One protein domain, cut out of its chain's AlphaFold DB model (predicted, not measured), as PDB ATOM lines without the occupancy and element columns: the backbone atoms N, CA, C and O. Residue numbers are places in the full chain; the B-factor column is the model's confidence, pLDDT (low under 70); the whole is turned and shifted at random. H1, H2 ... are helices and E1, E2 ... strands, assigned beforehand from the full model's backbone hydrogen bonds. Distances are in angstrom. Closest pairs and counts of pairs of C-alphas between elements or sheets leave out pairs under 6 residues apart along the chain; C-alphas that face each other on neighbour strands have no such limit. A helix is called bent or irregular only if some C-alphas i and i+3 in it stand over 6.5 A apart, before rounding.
ATOM      1  N   ALA A   7      16.143 -23.915 100.585       69.00
ATOM      2  CA  ALA A   7      15.560 -25.167 101.075       69.00
ATOM      3  C   ALA A   7      16.522 -26.369 100.995       69.00
ATOM      4  O   ALA A   7      16.421 -27.297 101.797       69.00
ATOM      5  N   SER A   8      17.488 -26.351 100.069       67.38
ATOM      6  CA  SER A   8      18.476 -27.425  99.950       67.38
ATOM      7  C   SER A   8      19.362 -27.497 101.190       67.38
ATOM      8  O   SER A   8      19.638 -28.603 101.647       67.38
ATOM      9  N   PHE A   9      19.748 -26.350 101.771       64.50
ATOM     10  CA  PHE A   9      20.670 -26.249 102.915       64.50
ATOM     11  C   PHE A   9      20.157 -26.940 104.184       64.50
ATOM     12  O   PHE A   9      20.963 -27.393 104.990       64.50
ATOM     13  N   LEU A  10      18.839 -27.105 104.325       63.09
ATOM     14  CA  LEU A  10      18.220 -27.827 105.442       63.09
ATOM     15  C   LEU A  10      18.461 -29.351 105.391       63.09
ATOM     16  O   LEU A  10      18.212 -30.043 106.374       63.09
ATOM     17  N   SER A  11      18.943 -29.880 104.259       62.06
ATOM     18  CA  SER A  11      19.173 -31.318 104.032       62.06
ATOM     19  C   SER A  11      20.636 -31.701 103.762       62.06
ATOM     20  O   SER A  11      20.937 -32.888 103.623       62.06
ATOM     21  N   VAL A  12      21.553 -30.725 103.671       59.91
ATOM     22  CA  VAL A  12      22.967 -30.958 103.309       59.91
ATOM     23  C   VAL A  12      23.899 -30.854 104.516       59.91
ATOM     24  O   VAL A  12      23.574 -30.258 105.537       59.91
ATOM     25  N   GLU A  13      25.094 -31.435 104.370       71.19
ATOM     26  CA  GLU A  13      26.250 -31.228 105.248       71.19
ATOM     27  C   GLU A  13      26.463 -29.749 105.618       71.19
ATOM     28  O   GLU A  13      26.092 -28.849 104.868       71.19
ATOM     29  N   ARG A  14      27.134 -29.538 106.762       87.62
ATOM     30  CA  ARG A  14      27.570 -28.250 107.337       87.62
ATOM     31  C   ARG A  14      27.680 -27.131 106.296       87.62
ATOM     32  O   ARG A  14      28.490 -27.223 105.373       87.62
ATOM     33  N   TYR A  15      26.925 -26.059 106.506       91.50
ATOM     34  CA  TYR A  15      27.044 -24.809 105.764       91.50
ATOM     35  C   TYR A  15      27.438 -23.665 106.694       91.50
ATOM     36  O   TYR A  15      27.337 -23.772 107.917       91.50
ATOM     37  N   VAL A  16      27.914 -22.580 106.102       93.81
ATOM     38  CA  VAL A  16      28.313 -21.355 106.799       93.81
ATOM     39  C   VAL A  16      27.436 -20.217 106.312       93.81
ATOM     40  O   VAL A  16      27.104 -20.167 105.130       93.81
ATOM     41  N   CYS A  17      27.091 -19.293 107.200       95.38
ATOM     42  CA  CYS A  17      26.430 -18.045 106.824       95.38
ATOM     43  C   CYS A  17      27.442 -16.898 106.761       95.38
ATOM     44  O   CYS A  17      28.396 -16.856 107.542       95.38
ATOM     45  N   LEU A  18      27.221 -15.948 105.855       94.88
ATOM     46  CA  LEU A  18      27.929 -14.670 105.822       94.88
ATOM     47  C   LEU A  18      26.981 -13.541 106.227       94.88
ATOM     48  O   LEU A  18      26.042 -13.227 105.499       94.88
ATOM     49  N   SER A  19      27.287 -12.883 107.343       93.12
ATOM     50  CA  SER A  19      26.690 -11.602 107.713       93.12
ATOM     51  C   SER A  19      27.602 -10.477 107.228       93.12
ATOM     52  O   SER A  19      28.780 -10.428 107.594       93.12
ATOM     53  N   HIS A  20      27.084  -9.597 106.374       92.56
ATOM     54  CA  HIS A  20      27.860  -8.523 105.757       92.56
ATOM     55  C   HIS A  20      27.029  -7.246 105.608       92.56
ATOM     56  O   HIS A  20      25.801  -7.295 105.551       92.56
ATOM     57  N   CYS A  21      27.706  -6.100 105.533       90.88
ATOM     58  CA  CYS A  21      27.055  -4.846 105.179       90.88
ATOM     59  C   CYS A  21      26.880  -4.767 103.660       90.88
ATOM     60  O   CYS A  21      27.836  -4.933 102.899       90.88
ATOM     61  N   TRP A  22      25.662  -4.475 103.215       90.44
ATOM     62  CA  TRP A  22      25.363  -4.272 101.798       90.44
ATOM     63  C   TRP A  22      25.971  -2.974 101.257       90.44
ATOM     64  O   TRP A  22      26.280  -2.887 100.072       90.44
ATOM     65  N   GLY A  23      26.188  -1.987 102.128       88.62
ATOM     66  CA  GLY A  23      26.572  -0.638 101.736       88.62
ATOM     67  C   GLY A  23      25.405   0.158 101.131       88.62
ATOM     68  O   GLY A  23      24.321  -0.382 100.908       88.62
ATOM     69  N   PRO A  24      25.607   1.461 100.871       86.94
ATOM     70  CA  PRO A  24      24.548   2.364 100.413       86.94
ATOM     71  C   PRO A  24      24.038   2.057  98.997       86.94
ATOM     72  O   PRO A  24      22.881   2.331  98.697       86.94
ATOM     73  N   GLU A  25      24.884   1.489  98.137       87.00
ATOM     74  CA  GLU A  25      24.542   1.136  96.749       87.00
ATOM     75  C   GLU A  25      24.103  -0.333  96.603       87.00
ATOM     76  O   GLU A  25      23.639  -0.744  95.541       87.00
ATOM     77  N   GLY A  26      24.205  -1.119  97.682       87.12
ATOM     78  CA  GLY A  26      24.020  -2.566  97.665       87.12
ATOM     79  C   GLY A  26      25.215  -3.332  97.066       87.12
ATOM     80  O   GLY A  26      26.130  -2.737  96.496       87.12
ATOM     81  N   PRO A  27      25.232  -4.671  97.192       87.12
ATOM     82  CA  PRO A  27      26.275  -5.507  96.606       87.12
ATOM     83  C   PRO A  27      26.259  -5.466  95.078       87.12
ATOM     84  O   PRO A  27      25.193  -5.528  94.464       87.12
ATOM     85  N   THR A  28      27.446  -5.473  94.468       87.31
ATOM     86  CA  THR A  28      27.630  -5.489  93.003       87.31
ATOM     87  C   THR A  28      27.153  -6.784  92.336       87.31
ATOM     88  O   THR A  28      26.887  -6.796  91.135       87.31
ATOM     89  N   LEU A  29      26.991  -7.865  93.108       90.19
ATOM     90  CA  LEU A  29      26.395  -9.120  92.662       90.19
ATOM     91  C   LEU A  29      25.246  -9.521  93.585       90.19
ATOM     92  O   LEU A  29      25.444  -9.735  94.780       90.19
ATOM     93  N   GLN A  30      24.061  -9.668  93.001       92.56
ATOM     94  CA  GLN A  30      22.827 -10.040  93.686       92.56
ATOM     95  C   GLN A  30      22.073 -11.089  92.879       92.56
ATOM     96  O   GLN A  30      22.146 -11.102  91.645       92.56
ATOM     97  N   LEU A  31      21.320 -11.940  93.568       91.62
ATOM     98  CA  LEU A  31      20.350 -12.820  92.940       91.62
ATOM     99  C   LEU A  31      19.110 -12.015  92.565       91.62
ATOM    100  O   LEU A  31      18.365 -11.552  93.419       91.62
ATOM    101  N   THR A  32      18.869 -11.878  91.274       91.25
ATOM    102  CA  THR A  32      17.639 -11.341  90.701       91.25
ATOM    103  C   THR A  32      17.120 -12.349  89.682       91.25
ATOM    104  O   THR A  32      17.852 -13.248  89.255       91.25
ATOM    105  N   SER A  33      15.885 -12.179  89.206       88.75
ATOM    106  CA  SER A  33      15.341 -13.041  88.145       88.75
ATOM    107  C   SER A  33      16.190 -13.042  86.864       88.75
ATOM    108  O   SER A  33      16.095 -13.974  86.072       88.75
ATOM    109  N   THR A  34      17.021 -12.017  86.641       90.38
ATOM    110  CA  THR A  34      17.907 -11.937  85.470       90.38
ATOM    111  C   THR A  34      19.261 -12.602  85.698       90.38
ATOM    112  O   THR A  34      19.841 -13.099  84.740       90.38
ATOM    113  N   THR A  35      19.781 -12.611  86.931       89.38
ATOM    114  CA  THR A  35      21.107 -13.177  87.250       89.38
ATOM    115  C   THR A  35      21.044 -14.629  87.727       89.38
ATOM    116  O   THR A  35      22.072 -15.304  87.758       89.38
ATOM    117  N   GLU A  36      19.857 -15.144  88.067       89.69
ATOM    118  CA  GLU A  36      19.671 -16.497  88.606       89.69
ATOM    119  C   GLU A  36      20.281 -17.594  87.722       89.69
ATOM    120  O   GLU A  36      20.999 -18.464  88.220       89.69
ATOM    121  N   SER A  37      20.025 -17.549  86.412       88.50
ATOM    122  CA  SER A  37      20.522 -18.556  85.464       88.50
ATOM    123  C   SER A  37      22.052 -18.641  85.462       88.50
ATOM    124  O   SER A  37      22.618 -19.737  85.453       88.50
ATOM    125  N   ASP A  38      22.726 -17.494  85.503       87.81
ATOM    126  CA  ASP A  38      24.189 -17.421  85.485       87.81
ATOM    127  C   ASP A  38      24.764 -17.866  86.835       87.81
ATOM    128  O   ASP A  38      25.689 -18.678  86.898       87.81
ATOM    129  N   LEU A  39      24.146 -17.433  87.938       89.06
ATOM    130  CA  LEU A  39      24.534 -17.836  89.290       89.06
ATOM    131  C   LEU A  39      24.389 -19.352  89.518       89.06
ATOM    132  O   LEU A  39      25.222 -19.948  90.212       89.06
ATOM    133  N   ARG A  40      23.376 -20.001  88.925       86.94
ATOM    134  CA  ARG A  40      23.186 -21.465  88.988       86.94
ATOM    135  C   ARG A  40      24.222 -22.242  88.177       86.94
ATOM    136  O   ARG A  40      24.633 -23.318  88.609       86.94
ATOM    137  N   GLN A  41      24.668 -21.709  87.039       88.06
ATOM    138  CA  GLN A  41      25.789 -22.283  86.274       88.06
ATOM    139  C   GLN A  41      27.121 -22.115  87.009       88.06
ATOM    140  O   GLN A  41      28.029 -22.940  86.887       88.06
ATOM    141  N   GLY A  42      27.187 -21.087  87.845       87.00
ATOM    142  CA  GLY A  42      28.285 -20.803  88.735       87.00
ATOM    143  C   GLY A  42      29.117 -19.624  88.262       87.00
ATOM    144  O   GLY A  42      29.205 -19.311  87.082       87.00
ATOM    145  N   VAL A  43      29.747 -18.978  89.233       87.69
ATOM    146  CA  VAL A  43      30.560 -17.778  89.054       87.69
ATOM    147  C   VAL A  43      31.989 -18.012  89.514       87.69
ATOM    148  O   VAL A  43      32.248 -18.817  90.426       87.69
ATOM    149  N   ASP A  44      32.911 -17.292  88.882       88.06
ATOM    150  CA  ASP A  44      34.304 -17.241  89.302       88.06
ATOM    151  C   ASP A  44      34.419 -16.437  90.604       88.06
ATOM    152  O   ASP A  44      33.849 -15.352  90.736       88.06
ATOM    153  N   LEU A  45      35.178 -16.960  91.568       86.75
ATOM    154  CA  LEU A  45      35.425 -16.285  92.840       86.75
ATOM    155  C   LEU A  45      36.200 -14.975  92.671       86.75
ATOM    156  O   LEU A  45      36.190 -14.164  93.594       86.75
ATOM    157  N   ASP A  46      36.859 -14.760  91.535       86.50
ATOM    158  CA  ASP A  46      37.557 -13.503  91.249       86.50
ATOM    159  C   ASP A  46      36.635 -12.437  90.622       86.50
ATOM    160  O   ASP A  46      37.021 -11.277  90.508       86.50
ATOM    161  N   THR A  47      35.397 -12.807  90.268       86.00
ATOM    162  CA  THR A  47      34.382 -11.895  89.694       86.00
ATOM    163  C   THR A  47      33.296 -11.460  90.678       86.00
ATOM    164  O   THR A  47      32.488 -10.595  90.356       86.00
ATOM    165  N   VAL A  48      33.256 -12.060  91.870       91.12
ATOM    166  CA  VAL A  48      32.285 -11.716  92.919       91.12
ATOM    167  C   VAL A  48      32.845 -10.631  93.848       91.12
ATOM    168  O   VAL A  48      34.069 -10.493  93.937       91.12
ATOM    169  N   PRO A  49      31.986  -9.914  94.604       92.44
ATOM    170  CA  PRO A  49      32.431  -8.982  95.632       92.44
ATOM    171  C   PRO A  49      33.492  -9.595  96.542       92.44
ATOM    172  O   PRO A  49      33.423 -10.775  96.918       92.44
ATOM    173  N   ARG A  50      34.479  -8.787  96.922       91.56
ATOM    174  CA  ARG A  50      35.649  -9.264  97.667       91.56
ATOM    175  C   ARG A  50      35.267  -9.983  98.960       91.56
ATOM    176  O   ARG A  50      35.845 -11.028  99.264       91.56
ATOM    177  N   THR A  51      34.269  -9.478  99.686       93.38
ATOM    178  CA  THR A  51      33.769 -10.100 100.920       93.38
ATOM    179  C   THR A  51      33.218 -11.503 100.652       93.38
ATOM    180  O   THR A  51      33.474 -12.421 101.431       93.38
ATOM    181  N   PHE A  52      32.538 -11.712  99.521       93.94
ATOM    182  CA  PHE A  52      31.981 -13.018  99.148       93.94
ATOM    183  C   PHE A  52      33.096 -13.985  98.743       93.94
ATOM    184  O   PHE A  52      33.108 -15.137  99.179       93.94
ATOM    185  N   SER A  53      34.066 -13.502  97.960       93.62
ATOM    186  CA  SER A  53      35.242 -14.275  97.542       93.62
ATOM    187  C   SER A  53      36.049 -14.764  98.745       93.62
ATOM    188  O   SER A  53      36.373 -15.950  98.857       93.62
ATOM    189  N   GLU A  54      36.357 -13.864  99.679       93.31
ATOM    190  CA  GLU A  54      37.135 -14.185 100.874       93.31
ATOM    191  C   GLU A  54      36.356 -15.101 101.830       93.31
ATOM    192  O   GLU A  54      36.928 -16.076 102.324       93.31
ATOM    193  N   ALA A  55      35.047 -14.890 102.010       93.75
ATOM    194  CA  ALA A  55      34.196 -15.794 102.789       93.75
ATOM    195  C   ALA A  55      34.142 -17.209 102.188       93.75
ATOM    196  O   ALA A  55      34.289 -18.199 102.912       93.75
ATOM    197  N   ALA A  56      34.018 -17.328 100.862       93.12
ATOM    198  CA  ALA A  56      34.058 -18.617 100.174       93.12
ATOM    199  C   ALA A  56      35.421 -19.306 100.353       93.12
ATOM    200  O   ALA A  56      35.481 -20.500 100.658       93.12
ATOM    201  N   LYS A  57      36.524 -18.555 100.243       92.56
ATOM    202  CA  LYS A  57      37.887 -19.061 100.492       92.56
ATOM    203  C   LYS A  57      38.059 -19.557 101.936       92.56
ATOM    204  O   LYS A  57      38.697 -20.591 102.138       92.56
ATOM    205  N   VAL A  58      37.478 -18.878 102.931       91.94
ATOM    206  CA  VAL A  58      37.463 -19.340 104.334       91.94
ATOM    207  C   VAL A  58      36.695 -20.656 104.472       91.94
ATOM    208  O   VAL A  58      37.221 -21.598 105.063       91.94
ATOM    209  N   CYS A  59      35.500 -20.759 103.884       92.06
ATOM    210  CA  CYS A  59      34.700 -21.988 103.921       92.06
ATOM    211  C   CYS A  59      35.467 -23.177 103.329       92.06
ATOM    212  O   CYS A  59      35.589 -24.219 103.975       92.06
ATOM    213  N   LEU A  60      36.071 -22.987 102.151       90.88
ATOM    214  CA  LEU A  60      36.858 -24.022 101.478       90.88
ATOM    215  C   LEU A  60      38.057 -24.478 102.320       90.88
ATOM    216  O   LEU A  60      38.308 -25.679 102.420       90.88
ATOM    217  N   LYS A  61      38.766 -23.550 102.979       91.62
ATOM    218  CA  LYS A  61      39.872 -23.882 103.899       91.62
ATOM    219  C   LYS A  61      39.414 -24.689 105.116       91.62
ATOM    220  O   LYS A  61      40.179 -25.507 105.616       91.62
ATOM    221  N   MET A  62      38.180 -24.481 105.566       89.62
ATOM    222  CA  MET A  62      37.559 -25.224 106.668       89.62
ATOM    223  C   MET A  62      36.926 -26.555 106.217       89.62
ATOM    224  O   MET A  62      36.302 -27.242 107.023       89.62
ATOM    225  N   GLY A  63      37.057 -26.929 104.937       90.25
ATOM    226  CA  GLY A  63      36.446 -28.139 104.380       90.25
ATOM    227  C   GLY A  63      34.929 -28.038 104.190       90.25
ATOM    228  O   GLY A  63      34.261 -29.059 104.040       90.25
ATOM    229  N   ILE A  64      34.379 -26.822 104.194       91.31
ATOM    230  CA  ILE A  64      32.951 -26.553 104.033       91.31
ATOM    231  C   ILE A  64      32.689 -26.074 102.609       91.31
ATOM    232  O   ILE A  64      33.319 -25.143 102.112       91.31
ATOM    233  N   ARG A  65      31.736 -26.726 101.943       90.06
ATOM    234  CA  ARG A  65      31.418 -26.476 100.528       90.06
ATOM    235  C   ARG A  65      30.257 -25.508 100.324       90.06
ATOM    236  O   ARG A  65      30.043 -25.058  99.202       90.06
ATOM    237  N   PHE A  66      29.510 -25.221 101.384       90.19
ATOM    238  CA  PHE A  66      28.251 -24.493 101.324       90.19
ATOM    239  C   PHE A  66      28.363 -23.189 102.108       90.19
ATOM    240  O   PHE A  66      28.634 -23.198 103.307       90.19
ATOM    241  N   LEU A  67      28.151 -22.081 101.406       92.50
ATOM    242  CA  LEU A  67      28.124 -20.733 101.953       92.50
ATOM    243  C   LEU A  67      26.786 -20.101 101.582       92.50
ATOM    244  O   LEU A  67      26.432 -20.059 100.404       92.50
ATOM    245  N   TRP A  68      26.060 -19.635 102.588       93.69
ATOM    246  CA  TRP A  68      24.820 -18.895 102.435       93.69
ATOM    247  C   TRP A  68      25.090 -17.395 102.585       93.69
ATOM    248  O   TRP A  68      25.750 -16.964 103.535       93.69
ATOM    249  N   ILE A  69      24.596 -16.611 101.628       93.62
ATOM    250  CA  ILE A  69      24.716 -15.150 101.579       93.62
ATOM    251  C   ILE A  69      23.341 -14.615 101.185       93.62
ATOM    252  O   ILE A  69      22.850 -14.990 100.121       93.62
ATOM    253  N   ASP A  70      22.721 -13.755 101.994       91.50
ATOM    254  CA  ASP A  70      21.368 -13.233 101.725       91.50
ATOM    255  C   ASP A  70      21.229 -12.613 100.320       91.50
ATOM    256  O   ASP A  70      20.298 -12.951  99.590       91.50
ATOM    257  N   ALA A  71      22.210 -11.816  99.895       91.38
ATOM    258  CA  ALA A  71      22.268 -11.173  98.587       91.38
ATOM    259  C   ALA A  71      22.274 -12.168  97.418       91.38
ATOM    260  O   ALA A  71      21.848 -11.816  96.322       91.38
ATOM    261  N   LEU A  72      22.756 -13.397  97.632       91.12
ATOM    262  CA  LEU A  72      22.814 -14.431  96.600       91.12
ATOM    263  C   LEU A  72      21.747 -15.506  96.772       91.12
ATOM    264  O   LEU A  72      21.407 -16.129  95.786       91.12
ATOM    265  N   CYS A  73      21.222 -15.760  97.968       89.25
ATOM    266  CA  CYS A  73      20.288 -16.864  98.223       89.25
ATOM    267  C   CYS A  73      18.815 -16.428  98.298       89.25
ATOM    268  O   CYS A  73      17.942 -17.280  98.468       89.25
ATOM    269  N   ILE A  74      18.537 -15.128  98.181       89.50
ATOM    270  CA  ILE A  74      17.191 -14.546  98.172       89.50
ATOM    271  C   ILE A  74      17.020 -13.755  96.874       89.50
ATOM    272  O   ILE A  74      17.904 -12.976  96.514       89.50
ATOM    273  N   ILE A  75      15.898 -13.952  96.175       90.25
ATOM    274  CA  ILE A  75      15.591 -13.210  94.946       90.25
ATOM    275  C   ILE A  75      15.258 -11.761  95.310       90.25
ATOM    276  O   ILE A  75      14.228 -11.463  95.913       90.25
ATOM    277  N   GLN A  76      16.140 -10.846  94.921       88.62
ATOM    278  CA  GLN A  76      16.001  -9.419  95.172       88.62
ATOM    279  C   GLN A  76      14.977  -8.788  94.230       88.62
ATOM    280  O   GLN A  76      14.887  -9.131  93.049       88.62
ATOM    281  N   GLY A  77      14.200  -7.844  94.762       87.06
ATOM    282  CA  GLY A  77      13.110  -7.189  94.035       87.06
ATOM    283  C   GLY A  77      11.810  -7.999  93.963       87.06
ATOM    284  O   GLY A  77      10.836  -7.498  93.405       87.06
ATOM    285  N   ASN A  78      11.762  -9.204  94.545       89.06
ATOM    286  CA  ASN A  78      10.528  -9.962  94.734       89.06
ATOM    287  C   ASN A  78      10.108  -9.940  96.212       89.06
ATOM    288  O   ASN A  78      10.737 -10.556  97.068       89.06
ATOM    289  N   GLU A  79       9.021  -9.227  96.508       88.69
ATOM    290  CA  GLU A  79       8.510  -9.061  97.873       88.69
ATOM    291  C   GLU A  79       8.046 -10.387  98.499       88.69
ATOM    292  O   GLU A  79       8.227 -10.604  99.697       88.69
ATOM    293  N   ALA A  80       7.488 -11.297  97.694       86.69
ATOM    294  CA  ALA A  80       7.017 -12.592  98.177       86.69
ATOM    295  C   ALA A  80       8.187 -13.489  98.613       86.69
ATOM    296  O   ALA A  80       8.167 -14.013  99.728       86.69
ATOM    297  N   ASP A  81       9.228 -13.593  97.777       83.19
ATOM    298  CA  ASP A  81      10.461 -14.323  98.112       83.19
ATOM    299  C   ASP A  81      11.150 -13.718  99.336       83.19
ATOM    300  O   ASP A  81      11.620 -14.441 100.216       83.19
ATOM    301  N   TRP A  82      11.188 -12.384  99.428       87.69
ATOM    302  CA  TRP A  82      11.780 -11.713 100.579       87.69
ATOM    303  C   TRP A  82      11.031 -12.036 101.876       87.69
ATOM    304  O   TRP A  82      11.671 -12.341 102.879       87.69
ATOM    305  N   MET A  83       9.692 -12.020 101.873       87.06
ATOM    306  CA  MET A  83       8.893 -12.355 103.062       87.06
ATOM    307  C   MET A  83       9.081 -13.812 103.507       87.06
ATOM    308  O   MET A  83       9.197 -14.093 104.708       87.06
ATOM    309  N   GLU A  84       9.132 -14.745 102.557       86.75
ATOM    310  CA  GLU A  84       9.392 -16.155 102.853       86.75
ATOM    311  C   GLU A  84      10.802 -16.345 103.432       86.75
ATOM    312  O   GLU A  84      10.984 -16.977 104.483       86.75
ATOM    313  N   ALA A  85      11.801 -15.727 102.801       84.88
ATOM    314  CA  ALA A  85      13.173 -15.765 103.277       84.88
ATOM    315  C   ALA A  85      13.318 -15.104 104.654       84.88
ATOM    316  O   ALA A  85      13.979 -15.661 105.524       84.88
ATOM    317  N   ALA A  86      12.657 -13.971 104.905       85.38
ATOM    318  CA  ALA A  86      12.680 -13.286 106.197       85.38
ATOM    319  C   ALA A  86      12.144 -14.176 107.329       85.38
ATOM    320  O   ALA A  86      12.708 -14.196 108.424       85.38
ATOM    321  N   THR A  87      11.108 -14.972 107.050       87.12
ATOM    322  CA  THR A  87      10.532 -15.917 108.023       87.12
ATOM    323  C   THR A  87      11.497 -17.059 108.362       87.12
ATOM    324  O   THR A  87      11.504 -17.567 109.482       87.12
ATOM    325  N   THR A  88      12.339 -17.464 107.409       85.31
ATOM    326  CA  THR A  88      13.276 -18.591 107.558       85.31
ATOM    327  C   THR A  88      14.709 -18.163 107.885       85.31
ATOM    328  O   THR A  88      15.523 -18.995 108.283       85.31
ATOM    329  N   MET A  89      15.019 -16.869 107.798       87.75
ATOM    330  CA  MET A  89      16.362 -16.318 107.978       87.75
ATOM    331  C   MET A  89      16.942 -16.629 109.358       87.75
ATOM    332  O   MET A  89      18.092 -17.048 109.459       87.75
ATOM    333  N   ALA A  90      16.139 -16.494 110.417       87.94
ATOM    334  CA  ALA A  90      16.565 -16.845 111.771       87.94
ATOM    335  C   ALA A  90      17.012 -18.315 111.857       87.94
ATOM    336  O   ALA A  90      18.094 -18.596 112.369       87.94
ATOM    337  N   ASN A  91      16.244 -19.230 111.254       87.94
ATOM    338  CA  ASN A  91      16.587 -20.652 111.211       87.94
ATOM    339  C   ASN A  91      17.882 -20.907 110.427       87.94
ATOM    340  O   ASN A  91      18.663 -21.771 110.819       87.94
ATOM    341  N   MET A  92      18.129 -20.163 109.343       89.50
ATOM    342  CA  MET A  92      19.368 -20.285 108.565       89.50
ATOM    343  C   MET A  92      20.599 -19.888 109.380       89.50
ATOM    344  O   MET A  92      21.608 -20.586 109.364       89.50
ATOM    345  N   TYR A  93      20.532 -18.787 110.127       90.19
ATOM    346  CA  TYR A  93      21.644 -18.385 110.991       90.19
ATOM    347  C   TYR A  93      21.814 -19.316 112.199       90.19
ATOM    348  O   TYR A  93      22.949 -19.611 112.572       90.19
ATOM    349  N   GLU A  94      20.720 -19.804 112.788       90.00
ATOM    350  CA  GLU A  94      20.750 -20.707 113.946       90.00
ATOM    351  C   GLU A  94      21.349 -22.082 113.612       90.00
ATOM    352  O   GLU A  94      22.087 -22.647 114.417       90.00
ATOM    353  N   ASN A  95      21.066 -22.610 112.418       90.00
ATOM    354  CA  ASN A  95      21.521 -23.941 112.001       90.00
ATOM    355  C   ASN A  95      22.847 -23.921 111.216       90.00
ATOM    356  O   ASN A  95      23.334 -24.977 110.801       90.00
ATOM    357  N   ALA A  96      23.446 -22.745 111.009       91.56
ATOM    358  CA  ALA A  96      24.760 -22.631 110.394       91.56
ATOM    359  C   ALA A  96      25.838 -23.257 111.289       91.56
ATOM    360  O   ALA A  96      25.824 -23.121 112.511       91.56
ATOM    361  N   PHE A  97      26.834 -23.906 110.684       92.00
ATOM    362  CA  PHE A  97      27.959 -24.475 111.430       92.00
ATOM    363  C   PHE A  97      28.785 -23.386 112.130       92.00
ATOM    364  O   PHE A  97      29.245 -23.565 113.254       92.00
ATOM    365  N   PHE A  98      28.956 -22.251 111.455       91.88
ATOM    366  CA  PHE A  98      29.334 -20.972 112.045       91.88
ATOM    367  C   PHE A  98      28.906 -19.845 111.103       91.88
ATOM    368  O   PHE A  98      28.569 -20.080 109.940       91.88
ATOM    369  N   THR A  99      28.973 -18.614 111.601       94.31
ATOM    370  CA  THR A  99      28.711 -17.407 110.816       94.31
ATOM    371  C   THR A  99      29.986 -16.581 110.706       94.31
ATOM    372  O   THR A  99      30.637 -16.295 111.711       94.31
ATOM    373  N   ILE A 100      30.346 -16.194 109.484       93.56
ATOM    374  CA  ILE A 100      31.385 -15.197 109.223       93.56
ATOM    375  C   ILE A 100      30.714 -13.828 109.306       93.56
ATOM    376  O   ILE A 100      29.787 -13.554 108.548       93.56
ATOM    377  N   ALA A 101      31.170 -12.976 110.219       92.19
ATOM    378  CA  ALA A 101      30.666 -11.615 110.358       92.19
ATOM    379  C   ALA A 101      31.699 -10.619 109.813       92.19
ATOM    380  O   ALA A 101      32.758 -10.421 110.410       92.19
ATOM    381  N   ALA A 102      31.396  -9.989 108.678       90.19
ATOM    382  CA  ALA A 102      32.240  -8.979 108.037       90.19
ATOM    383  C   ALA A 102      32.007  -7.584 108.653       90.19
ATOM    384  O   ALA A 102      31.666  -6.632 107.960       90.19
ATOM    385  N   THR A 103      32.160  -7.462 109.974       86.00
ATOM    386  CA  THR A 103      31.795  -6.247 110.731       86.00
ATOM    387  C   THR A 103      32.706  -5.046 110.483       86.00
ATOM    388  O   THR A 103      32.323  -3.921 110.779       86.00
TER     389      THR A 103
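AT A GLANCE: This is residues 7 to 103 of the 117 residues of the protein "HET domain-containing protein" of Bipolaris zeicola 26-R-13 (UniProt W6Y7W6). A small sheet of three parallel strands is covered along one face by the helix H2, while the long, kinked helix H4 reaches the sheet with its residues 92 to 94 and runs well away from it at its other end. The short H3 follows straight on from E2 near the middle of the whole, and H1 lies off the sheet, reached by a long stretch with no named element, residues 20 to 35. The printed part has 97 residues, with four named helices and three named strands in the order E1 H1 H2 E2 H3 H4 E3; the sheet's order is E2 E1 E3, and the class is mixed, helices and strands. The whole is compact and rounded, with a radius of gyration of the C-alphas of 13.0 A and spans of 33 by 30 by 29 A.

IN THESE COORDINATES: Find C-alpha 15 at (27.044, -24.809, 105.764); from there E1, residues 15 to 19, runs 13.4 A. Beside it look for E2, residues 66 to 69, and E3, residues 98 to 101, which ends at C-alpha 101 at (30.666, -11.615, 110.358). H2, residues 50 to 61, is 16.4 A long. H4, residues 79 to 94, begins at C-alpha 79 at (8.510, -9.061, 97.873) and is 23.3 A long. It is irregular, with C-alphas 87 and 90 7.2 A apart, and has a kink of 44 degrees near residue 88. H1 is residues 36 to 41 and H3 residues 70 to 73.

HOW THE PARTS SIT: Start at E1, the inner strand. E2 is parallel to it at 23 degrees, with N 68 and O 16 2.8 A apart, within hydrogen-bond range. E3 is parallel to E1 at 22 degrees, with N 100 and O 17 at 2.8 A. H2 is on the sheet at a height of 9.4 A, making two layers, helix on one face of a sheet. It runs along the strands, at 27 degrees to E1 on the local plane, over E1 and, only just, over E2, where 3 of its 12 C-alphas fall. The closest C-alphas of H2 and E2 are those of Ala 56 and Leu 67, 6.5 A. E1, H1 H2, E2 form a strand-helix-strand unit, two parallel neighbour strands with helices between, its crossover right-handed. E2, H3 H4, E3 form a split one, with E1 between its strands, also right-handed. H4 only grazes the sheet with residues 92 to 94; Tyr 93 and Cys 17 are its closest C-alphas to E1, 6.4 A. H3 only grazes it with residues 70 to 73, and is near H4. H1 is not on the sheet, and is apart from H3, only just, at 8.2 A. In H1 and H2 every O i to N i+4 pair is within hydrogen-bond range, in H4 10 of 12; H3 is too short for such a pair.

THE WHOLE: Look to Lys 61 and Ala 80 for the two C-alphas farthest apart, 35.2 A. The printed part, residues 7 to 103, has no cut. The link from E1 to H1, 16 residues, is long. The mean pLDDT of the printed part is 88.1, and residues 7 to 12 are under 70.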